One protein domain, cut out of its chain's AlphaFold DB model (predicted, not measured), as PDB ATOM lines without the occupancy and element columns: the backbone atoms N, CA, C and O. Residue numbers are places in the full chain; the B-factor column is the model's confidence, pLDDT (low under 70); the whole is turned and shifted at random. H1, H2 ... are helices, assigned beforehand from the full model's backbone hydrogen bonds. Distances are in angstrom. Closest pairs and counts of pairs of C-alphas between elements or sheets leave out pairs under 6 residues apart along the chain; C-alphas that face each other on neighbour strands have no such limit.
ATOM      1  N   LEU A  57     196.682 151.337 205.932       86.56
ATOM      2  CA  LEU A  57     195.657 151.325 204.892       86.56
ATOM      3  C   LEU A  57     194.245 151.091 205.456       86.56
ATOM      4  O   LEU A  57     193.333 151.850 205.136       86.56
ATOM      5  N   GLU A  58     194.062 150.089 206.322       87.62
ATOM      6  CA  GLU A  58     192.772 149.807 206.976       87.62
ATOM      7  C   GLU A  58     192.308 151.004 207.826       87.62
ATOM      8  O   GLU A  58     191.129 151.369 207.817       87.62
ATOM      9  N   VAL A  59     193.237 151.676 208.515       89.75
ATOM     10  CA  VAL A  59     192.935 152.885 209.300       89.75
ATOM     11  C   VAL A  59     192.485 154.036 208.400       89.75
ATOM     12  O   VAL A  59     191.520 154.734 208.729       89.75
ATOM     13  N   LEU A  60     193.159 154.261 207.271       89.25
ATOM     14  CA  LEU A  60     192.784 155.316 206.328       89.25
ATOM     15  C   LEU A  60     191.433 155.033 205.668       89.25
ATOM     16  O   LEU A  60     190.590 155.928 205.622       89.25
ATOM     17  N   GLN A  61     191.169 153.789 205.265       88.50
ATOM     18  CA  GLN A  61     189.866 153.380 204.733       88.50
ATOM     19  C   GLN A  61     188.739 153.597 205.755       88.50
ATOM     20  O   GLN A  61     187.687 154.147 205.422       88.50
ATOM     21  N   ALA A  62     188.970 153.258 207.026       90.94
ATOM     22  CA  ALA A  62     188.006 153.518 208.093       90.94
ATOM     23  C   ALA A  62     187.749 155.024 208.298       90.94
ATOM     24  O   ALA A  62     186.611 155.435 208.556       90.94
ATOM     25  N   LYS A  63     188.782 155.868 208.158       90.56
ATOM     26  CA  LYS A  63     188.641 157.334 208.209       90.56
ATOM     27  C   LYS A  63     187.821 157.864 207.035       90.56
ATOM     28  O   LYS A  63     186.934 158.682 207.274       90.56
ATOM     29  N   VAL A  64     188.049 157.374 205.815       92.19
ATOM     30  CA  VAL A  64     187.247 157.729 204.629       92.19
ATOM     31  C   VAL A  64     185.781 157.361 204.850       92.19
ATOM     32  O   VAL A  64     184.906 158.221 204.751       92.19
ATOM     33  N   ALA A  65     185.502 156.128 205.280       91.88
ATOM     34  CA  ALA A  65     184.142 155.677 205.580       91.88
ATOM     35  C   ALA A  65     183.462 156.517 206.677       91.88
ATOM     36  O   ALA A  65     182.249 156.731 206.660       91.88
ATOM     37  N   ARG A  66     184.224 157.017 207.656       93.94
ATOM     38  CA  ARG A  66     183.709 157.955 208.662       93.94
ATOM     39  C   ARG A  66     183.389 159.324 208.060       93.94
ATOM     40  O   ARG A  66     182.363 159.888 208.417       93.94
ATOM     41  N   GLN A  67     184.233 159.855 207.176       92.19
ATOM     42  CA  GLN A  67     183.974 161.141 206.518       92.19
ATOM     43  C   GLN A  67     182.759 161.075 205.581       92.19
ATOM     44  O   GLN A  67     181.966 162.012 205.569       92.19
ATOM     45  N   TYR A  68     182.547 159.963 204.869       92.19
ATOM     46  CA  TYR A  68     181.320 159.760 204.088       92.19
ATOM     47  C   TYR A  68     180.069 159.709 204.968       92.19
ATOM     48  O   TYR A  68     179.090 160.378 204.654       92.19
ATOM     49  N   ARG A  69     180.116 159.024 206.119       93.81
ATOM     50  CA  ARG A  69     179.002 159.056 207.082       93.81
ATOM     51  C   ARG A  69     178.716 160.464 207.603       93.81
ATOM     52  O   ARG A  69     177.565 160.872 207.645       93.81
ATOM     53  N   GLU A  70     179.754 161.230 207.939       92.19
ATOM     54  CA  GLU A  70     179.595 162.633 208.342       92.19
ATOM     55  C   GLU A  70     178.981 163.480 207.209       92.19
ATOM     56  O   GLU A  70     178.168 164.375 207.452       92.19
ATOM     57  N   LEU A  71     179.329 163.191 205.950       91.00
ATOM     58  CA  LEU A  71     178.713 163.833 204.795       91.00
ATOM     59  C   LEU A  71     177.224 163.470 204.685       91.00
ATOM     60  O   LEU A  71     176.409 164.370 204.485       91.00
ATOM     61  N   ASP A  72     176.860 162.204 204.871       92.62
ATOM     62  CA  ASP A  72     175.468 161.742 204.827       92.62
ATOM     63  C   ASP A  72     174.620 162.360 205.942       92.62
ATOM     64  O   ASP A  72     173.516 162.843 205.686       92.62
ATOM     65  N   GLU A  73     175.167 162.466 207.153       92.88
ATOM     66  CA  GLU A  73     174.522 163.137 208.289       92.88
ATOM     67  C   GLU A  73     174.230 164.621 208.021       92.88
ATOM     68  O   GLU A  73     173.297 165.178 208.600       92.88
ATOM     69  N   THR A  74     175.011 165.269 207.144       91.31
ATOM     70  CA  THR A  74     174.787 166.672 206.748       91.31
ATOM     71  C   THR A  74     173.803 166.846 205.587       91.31
ATOM     72  O   THR A  74     173.497 167.979 205.208       91.31
ATOM     73  N   THR A  75     173.321 165.757 204.981       91.38
ATOM     74  CA  THR A  75     172.428 165.801 203.811       91.38
ATOM     75  C   THR A  75     171.075 166.461 204.107       91.38
ATOM     76  O   THR A  75     170.671 167.305 203.306       91.38
ATOM     77  N   PRO A  76     170.394 166.204 205.243       92.62
ATOM     78  CA  PRO A  76     169.136 166.885 205.556       92.62
ATOM     79  C   PRO A  76     169.294 168.404 205.694       92.62
ATOM     80  O   PRO A  76     168.489 169.165 205.164       92.62
ATOM     81  N   GLN A  77     170.353 168.878 206.360       90.88
ATOM     82  CA  GLN A  77     170.602 170.318 206.496       90.88
ATOM     83  C   GLN A  77     171.020 170.935 205.160       90.88
ATOM     84  O   GLN A  77     170.755 172.110 204.926       90.88
ATOM     85  N   PHE A  78     171.669 170.158 204.290       92.06
ATOM     86  CA  PHE A  78     171.998 170.594 202.939       92.06
ATOM     87  C   PHE A  78     170.762 170.736 202.059       92.06
ATOM     88  O   PHE A  78     170.695 171.703 201.317       92.06
ATOM     89  N   ALA A  79     169.776 169.843 202.173       91.62
ATOM     90  CA  ALA A  79     168.504 169.984 201.465       91.62
ATOM     91  C   ALA A  79     167.800 171.298 201.843       91.62
ATOM     92  O   ALA A  79     167.472 172.081 200.964       91.62
ATOM     93  N   VAL A  80     167.711 171.610 203.140       91.44
ATOM     94  CA  VAL A  80     167.165 172.903 203.605       91.44
ATOM     95  C   VAL A  80     167.997 174.084 203.095       91.44
ATOM     96  O   VAL A  80     167.457 175.108 202.699       91.44
ATOM     97  N   ALA A  81     169.325 173.948 203.075       89.44
ATOM     98  CA  ALA A  81     170.194 174.982 202.524       89.44
ATOM     99  C   ALA A  81     169.986 175.181 201.008       89.44
ATOM    100  O   ALA A  81     170.208 176.277 200.505       89.44
ATOM    101  N   LEU A  82     169.584 174.139 200.273       89.75
ATOM    102  CA  LEU A  82     169.233 174.251 198.860       89.75
ATOM    103  C   LEU A  82     167.909 174.989 198.663       89.75
ATOM    104  O   LEU A  82     167.826 175.750 197.707       89.75
ATOM    105  N   ASP A  83     166.932 174.838 199.561       89.19
ATOM    106  CA  ASP A  83     165.687 175.617 199.503       89.19
ATOM    107  C   ASP A  83     165.980 177.125 199.604       89.19
ATOM    108  O   ASP A  83     165.566 177.886 198.733       89.19
ATOM    109  N   ASP A  84     166.822 177.545 200.562       84.94
ATOM    110  CA  ASP A  84     167.249 178.952 200.693       84.94
ATOM    111  C   ASP A  84     167.930 179.477 199.411       84.94
ATOM    112  O   ASP A  84     167.779 180.638 199.019       84.94
ATOM    113  N   VAL A  85     168.729 178.622 198.760       85.75
ATOM    114  CA  VAL A  85     169.410 178.949 197.500       85.75
ATOM    115  C   VAL A  85     168.399 179.076 196.365       85.75
ATOM    116  O   VAL A  85     168.492 180.009 195.571       85.75
ATOM    117  N   LEU A  86     167.436 178.162 196.269       85.38
ATOM    118  CA  LEU A  86     166.405 178.189 195.236       85.38
ATOM    119  C   LEU A  86     165.513 179.425 195.369       85.38
ATOM    120  O   LEU A  86     165.292 180.101 194.366       85.38
ATOM    121  N   ASP A  87     165.089 179.780 196.581       84.62
ATOM    122  CA  ASP A  87     164.299 180.991 196.839       84.62
ATOM    123  C   ASP A  87     165.038 182.253 196.384       84.62
ATOM    124  O   ASP A  87     164.475 183.120 195.706       84.62
ATOM    125  N   ALA A  88     166.336 182.341 196.683       82.75
ATOM    126  CA  ALA A  88     167.156 183.464 196.252       82.75
ATOM    127  C   ALA A  88     167.348 183.512 194.721       82.75
ATOM    128  O   ALA A  88     167.378 184.613 194.161       82.75
ATOM    129  N   LEU A  89     167.436 182.360 194.039       84.56
ATOM    130  CA  LEU A  89     167.517 182.286 192.572       84.56
ATOM    131  C   LEU A  89     166.190 182.690 191.920       84.56
ATOM    132  O   LEU A  89     166.199 183.449 190.952       84.56
ATOM    133  N   ILE A  90     165.057 182.222 192.455       79.44
ATOM    134  CA  ILE A  90     163.705 182.573 191.981       79.44
ATOM    135  C   ILE A  90     163.461 184.080 192.118       79.44
ATOM    136  O   ILE A  90     162.865 184.688 191.231       79.44
ATOM    137  N   ALA A  91     163.990 184.704 193.171       78.50
ATOM    138  CA  ALA A  91     163.961 186.154 193.357       78.50
ATOM    139  C   ALA A  91     164.851 186.939 192.363       78.50
ATOM    140  O   ALA A  91     164.954 188.160 192.468       78.50
ATOM    141  N   GLY A  92     165.492 186.269 191.397       75.06
ATOM    142  CA  GLY A  92     166.282 186.894 190.335       75.06
ATOM    143  C   GLY A  92     167.701 187.287 190.747       75.06
ATOM    144  O   GLY A  92     168.350 188.056 190.037       75.06
ATOM    145  N   ASN A  93     168.204 186.781 191.877       78.19
ATOM    146  CA  ASN A  93     169.540 187.126 192.354       78.19
ATOM    147  C   ASN A  93     170.619 186.231 191.726       78.19
ATOM    148  O   ASN A  93     170.492 185.007 191.684       78.19
ATOM    149  N   ILE A  94     171.750 186.827 191.330       70.69
ATOM    150  CA  ILE A  94     173.000 186.081 191.131       70.69
ATOM    151  C   ILE A  94     173.565 185.776 192.518       70.69
ATOM    152  O   ILE A  94     174.004 186.680 193.230       70.69
ATOM    153  N   ILE A  95     173.546 184.507 192.916       75.19
ATOM    154  CA  ILE A  95     173.909 184.124 194.281       75.19
ATOM    155  C   ILE A  95     175.421 184.008 194.428       75.19
ATOM    156  O   ILE A  95     176.073 183.175 193.797       75.19
ATOM    157  N   ARG A  96     175.960 184.803 195.348       81.88
ATOM    158  CA  ARG A  96     177.258 184.552 195.973       81.88
ATOM    159  C   ARG A  96     177.033 183.884 197.326       81.88
ATOM    160  O   ARG A  96     176.009 184.115 197.965       81.88
ATOM    161  N   LEU A  97     177.979 183.059 197.770       80.00
ATOM    162  CA  LEU A  97     177.846 182.324 199.032       80.00
ATOM    163  C   LEU A  97     177.615 183.274 200.218       80.00
ATOM    164  O   LEU A  97     176.778 182.994 201.063       80.00
ATOM    165  N   ASP A  98     178.299 184.415 200.248       84.38
ATOM    166  CA  ASP A  98     178.187 185.452 201.282       84.38
ATOM    167  C   ASP A  98     176.828 186.172 201.308       84.38
ATOM    168  O   ASP A  98     176.476 186.752 202.335       84.38
ATOM    169  N   ALA A  99     176.043 186.091 200.229       83.62
ATOM    170  CA  ALA A  99     174.689 186.640 200.156       83.62
ATOM    171  C   ALA A  99     173.612 185.697 200.734       83.62
ATOM    172  O   ALA A  99     172.466 186.109 200.904       83.62
ATOM    173  N   LEU A 100     173.957 184.440 201.035       85.25
ATOM    174  CA  LEU A 100     173.029 183.466 201.617       85.25
ATOM    175  C   LEU A 100     172.902 183.636 203.137       85.25
ATOM    176  O   LEU A 100     173.808 184.178 203.774       85.25
ATOM    177  N   PRO A 101     171.839 183.111 203.771       88.25
ATOM    178  CA  PRO A 101     171.759 183.073 205.224       88.25
ATOM    179  C   PRO A 101     172.984 182.378 205.834       88.25
ATOM    180  O   PRO A 101     173.466 181.357 205.345       88.25
ATOM    181  N   ASN A 102     173.483 182.897 206.959       90.12
ATOM    182  CA  ASN A 102     174.692 182.376 207.619       90.12
ATOM    183  C   ASN A 102     174.600 180.859 207.912       90.12
ATOM    184  O   ASN A 102     175.581 180.123 207.829       90.12
ATOM    185  N   LYS A 103     173.394 180.356 208.208       89.81
ATOM    186  CA  LYS A 103     173.141 178.922 208.403       89.81
ATOM    187  C   LYS A 103     173.449 178.111 207.132       89.81
ATOM    188  O   LYS A 103     174.177 177.124 207.211       89.81
ATOM    189  N   THR A 104     172.952 178.558 205.986       89.38
ATOM    190  CA  THR A 104     173.170 177.993 204.645       89.38
ATOM    191  C   THR A 104     174.657 177.993 204.293       89.38
ATOM    192  O   THR A 104     175.211 176.960 203.912       89.38
ATOM    193  N   GLN A 105     175.337 179.120 204.539       92.12
ATOM    194  CA  GLN A 105     176.782 179.261 204.329       92.12
ATOM    195  C   GLN A 105     177.572 178.209 205.108       92.12
ATOM    196  O   GLN A 105     178.391 177.491 204.534       92.12
ATOM    197  N   LYS A 106     177.288 178.071 206.409       92.50
ATOM    198  CA  LYS A 106     177.967 177.109 207.287       92.50
ATOM    199  C   LYS A 106     177.776 175.668 206.828       92.50
ATOM    200  O   LYS A 106     178.723 174.888 206.890       92.50
ATOM    201  N   VAL A 107     176.581 175.303 206.364       91.81
ATOM    202  CA  VAL A 107     176.309 173.947 205.859       91.81
ATOM    203  C   VAL A 107     177.118 173.668 204.590       91.81
ATOM    204  O   VAL A 107     177.776 172.629 204.501       91.81
ATOM    205  N   ILE A 108     177.123 174.604 203.636       90.31
ATOM    206  CA  ILE A 108     177.882 174.475 202.384       90.31
ATOM    207  C   ILE A 108     179.385 174.370 202.675       90.31
ATOM    208  O   ILE A 108     180.039 173.437 202.206       90.31
ATOM    209  N   GLN A 109     179.920 175.269 203.505       93.19
ATOM    210  CA  GLN A 109     181.333 175.271 203.898       93.19
ATOM    211  C   GLN A 109     181.722 173.985 204.636       93.19
ATOM    212  O   GLN A 109     182.758 173.391 204.335       93.19
ATOM    213  N   LYS A 110     180.880 173.499 205.560       92.62
ATOM    214  CA  LYS A 110     181.119 172.233 206.268       92.62
ATOM    215  C   LYS A 110     181.234 171.067 205.286       92.62
ATOM    216  O   LYS A 110     182.172 170.279 205.383       92.62
ATOM    217  N   ARG A 111     180.328 170.968 204.310       93.56
ATOM    218  CA  ARG A 111     180.364 169.900 203.295       93.56
ATOM    219  C   ARG A 111     181.578 170.004 202.378       93.56
ATOM    220  O   ARG A 111     182.173 168.979 202.062       93.56
ATOM    221  N   GLN A 120     191.818 164.280 200.270       93.19
ATOM    222  CA  GLN A 120     193.147 164.149 200.861       93.19
ATOM    223  C   GLN A 120     193.420 162.713 201.329       93.19
ATOM    224  O   GLN A 120     194.488 162.176 201.038       93.19
ATOM    225  N   LEU A 121     192.461 162.081 202.009       91.75
ATOM    226  CA  LEU A 121     192.589 160.693 202.455       91.75
ATOM    227  C   LEU A 121     192.724 159.727 201.269       91.75
ATOM    228  O   LEU A 121     193.555 158.826 201.325       91.75
ATOM    229  N   ASP A 122     191.983 159.949 200.183       91.06
ATOM    230  CA  ASP A 122     192.082 159.138 198.966       91.06
ATOM    231  C   ASP A 122     193.456 159.275 198.302       91.06
ATOM    232  O   ASP A 122     194.031 158.285 197.846       91.06
ATOM    233  N   LYS A 123     194.046 160.480 198.304       92.62
ATOM    234  CA  LYS A 123     195.433 160.680 197.850       92.62
ATOM    235  C   LYS A 123     196.432 159.922 198.719       92.62
ATOM    236  O   LYS A 123     197.393 159.372 198.185       92.62
ATOM    237  N   ASP A 124     196.237 159.907 200.033       90.00
ATOM    238  CA  ASP A 124     197.141 159.220 200.957       90.00
ATOM    239  C   ASP A 124     197.012 157.693 200.842       90.00
ATOM    240  O   ASP A 124     198.029 157.000 200.801       90.00
ATOM    241  N   ILE A 125     195.794 157.174 200.651       89.81
ATOM    242  CA  ILE A 125     195.548 155.768 200.293       89.81
ATOM    243  C   ILE A 125     196.267 155.428 198.988       89.81
ATOM    244  O   ILE A 125     197.028 154.463 198.946       89.81
ATOM    245  N   LYS A 126     196.083 156.247 197.947       90.19
ATOM    246  CA  LYS A 126     196.679 156.013 196.629       90.19
ATOM    247  C   LYS A 126     198.208 155.943 196.692       90.19
ATOM    248  O   LYS A 126     198.801 155.024 196.136       90.19
ATOM    249  N   LYS A 127     198.851 156.845 197.444       90.44
ATOM    250  CA  LYS A 127     200.308 156.819 197.680       90.44
ATOM    251  C   LYS A 127     200.789 155.544 198.372       90.44
ATOM    252  O   LYS A 127     201.911 155.118 198.122       90.44
ATOM    253  N   LEU A 128     199.987 154.974 199.271       85.50
ATOM    254  CA  LEU A 128     200.327 153.737 199.977       85.50
ATOM    255  C   LEU A 128     200.101 152.497 199.108       85.50
ATOM    256  O   LEU A 128     200.847 151.534 199.245       85.50
ATOM    257  N   THR A 129     199.115 152.521 198.210       82.75
ATOM    258  CA  THR A 129     198.825 151.409 197.292       82.75
ATOM    259  C   THR A 129     199.707 151.400 196.041       82.75
ATOM    260  O   THR A 129     199.908 150.342 195.462       82.75
ATOM    261  N   GLU A 130     200.220 152.559 195.616       83.19
ATOM    262  CA  GLU A 130     201.094 152.712 194.435       83.19
ATOM    263  C   GLU A 130     202.590 152.752 194.790       83.19
ATOM    264  O   GLU A 130     203.433 152.980 193.920       83.19
ATOM    265  N   LYS A 131     202.944 152.556 196.064       59.81
ATOM    266  CA  LYS A 131     204.343 152.459 196.484       59.81
ATOM    267  C   LYS A 131     204.919 151.132 195.945       59.81
ATOM    268  O   LYS A 131     204.291 150.104 196.195       59.81
TER     269      LYS A 131
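What this domain is: This is residues 57 to 111 and 120 to 131 of the 132 residues of an uncharacterized protein of Planctomycetes bacterium ADurb.Bin126 (UniProt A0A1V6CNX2). Two longer helices, H1 and H2, follow each other end to end in one long arched line, and two short helices, H3 and H4, run back past it: H4 alongside the first residues of H1, H3 crossing the first half of H2. A loop, residues 91 to 101, turns the backbone round at the far end of H2, and a cut separates H3 from H4. The printed part has 67 residues with four named helices, in the order H1, H2, H3, H4, and no named strand; the class is all helix. The whole is extended, with a radius of gyration of the C-alphas of 16.9 A, and its outline is a rod of 52 by 21 by 16 A.

Where its parts are: The longest helix, H1, holds residues 57 to 73 and measures 24.4 A from its first C-alpha, at (195.657, 151.325, 204.892), to its last. H2 holds residues 75 to 90, is 22.3 A long and ends with C-alpha 90 at (163.705, 182.573, 191.981). H3, residues 102 to 111, and H4, residues 120 to 129, each measure 14.4 A. The C-alpha of Thr 129, where H4 ends, is at (198.825, 151.409, 197.292).

How they stand to each other: H1 touches H4 with residues 57 to 64 alone. The closest C-alphas of the two are those of Leu 57 and Ile 125, 6.4 A apart, and the helices run opposite ways at a shallow tilt of 25 degrees. H1 and H2 meet only through their link. H2 touches H3 with residues 77 to 84 alone, the closest C-alphas being those of Ala 81 and Thr 104, at 4.7 A. These two run opposite ways at a steep tilt of 53 degrees. H1 and H3 are close but not clearly touching: their closest C-alphas, those of Leu 71 and Arg 111, are 6.5 A apart, at a shallow tilt of 26 degrees, opposite ways. H4 is apart from H2 and from H3. In H1, H2, H3 and H4 every O i to N i+4 pair is within hydrogen-bond range.

The domain as a whole: The two C-alphas farthest apart are those of Ala 91 and Lys 131, at 52.7 A, while the first and last printed C-alphas, of Leu 57 and Lys 131, are 12.1 A apart. Residues 112 to 119 are not printed, and C-alphas 111 and 120 are 14.2 A apart across this cut. The link from H1 to H2, one residue, is tight, and the link from H2 to H3, 11 residues, is long. The mean pLDDT of the printed part is 87.8, and residue 131 alone is under 70.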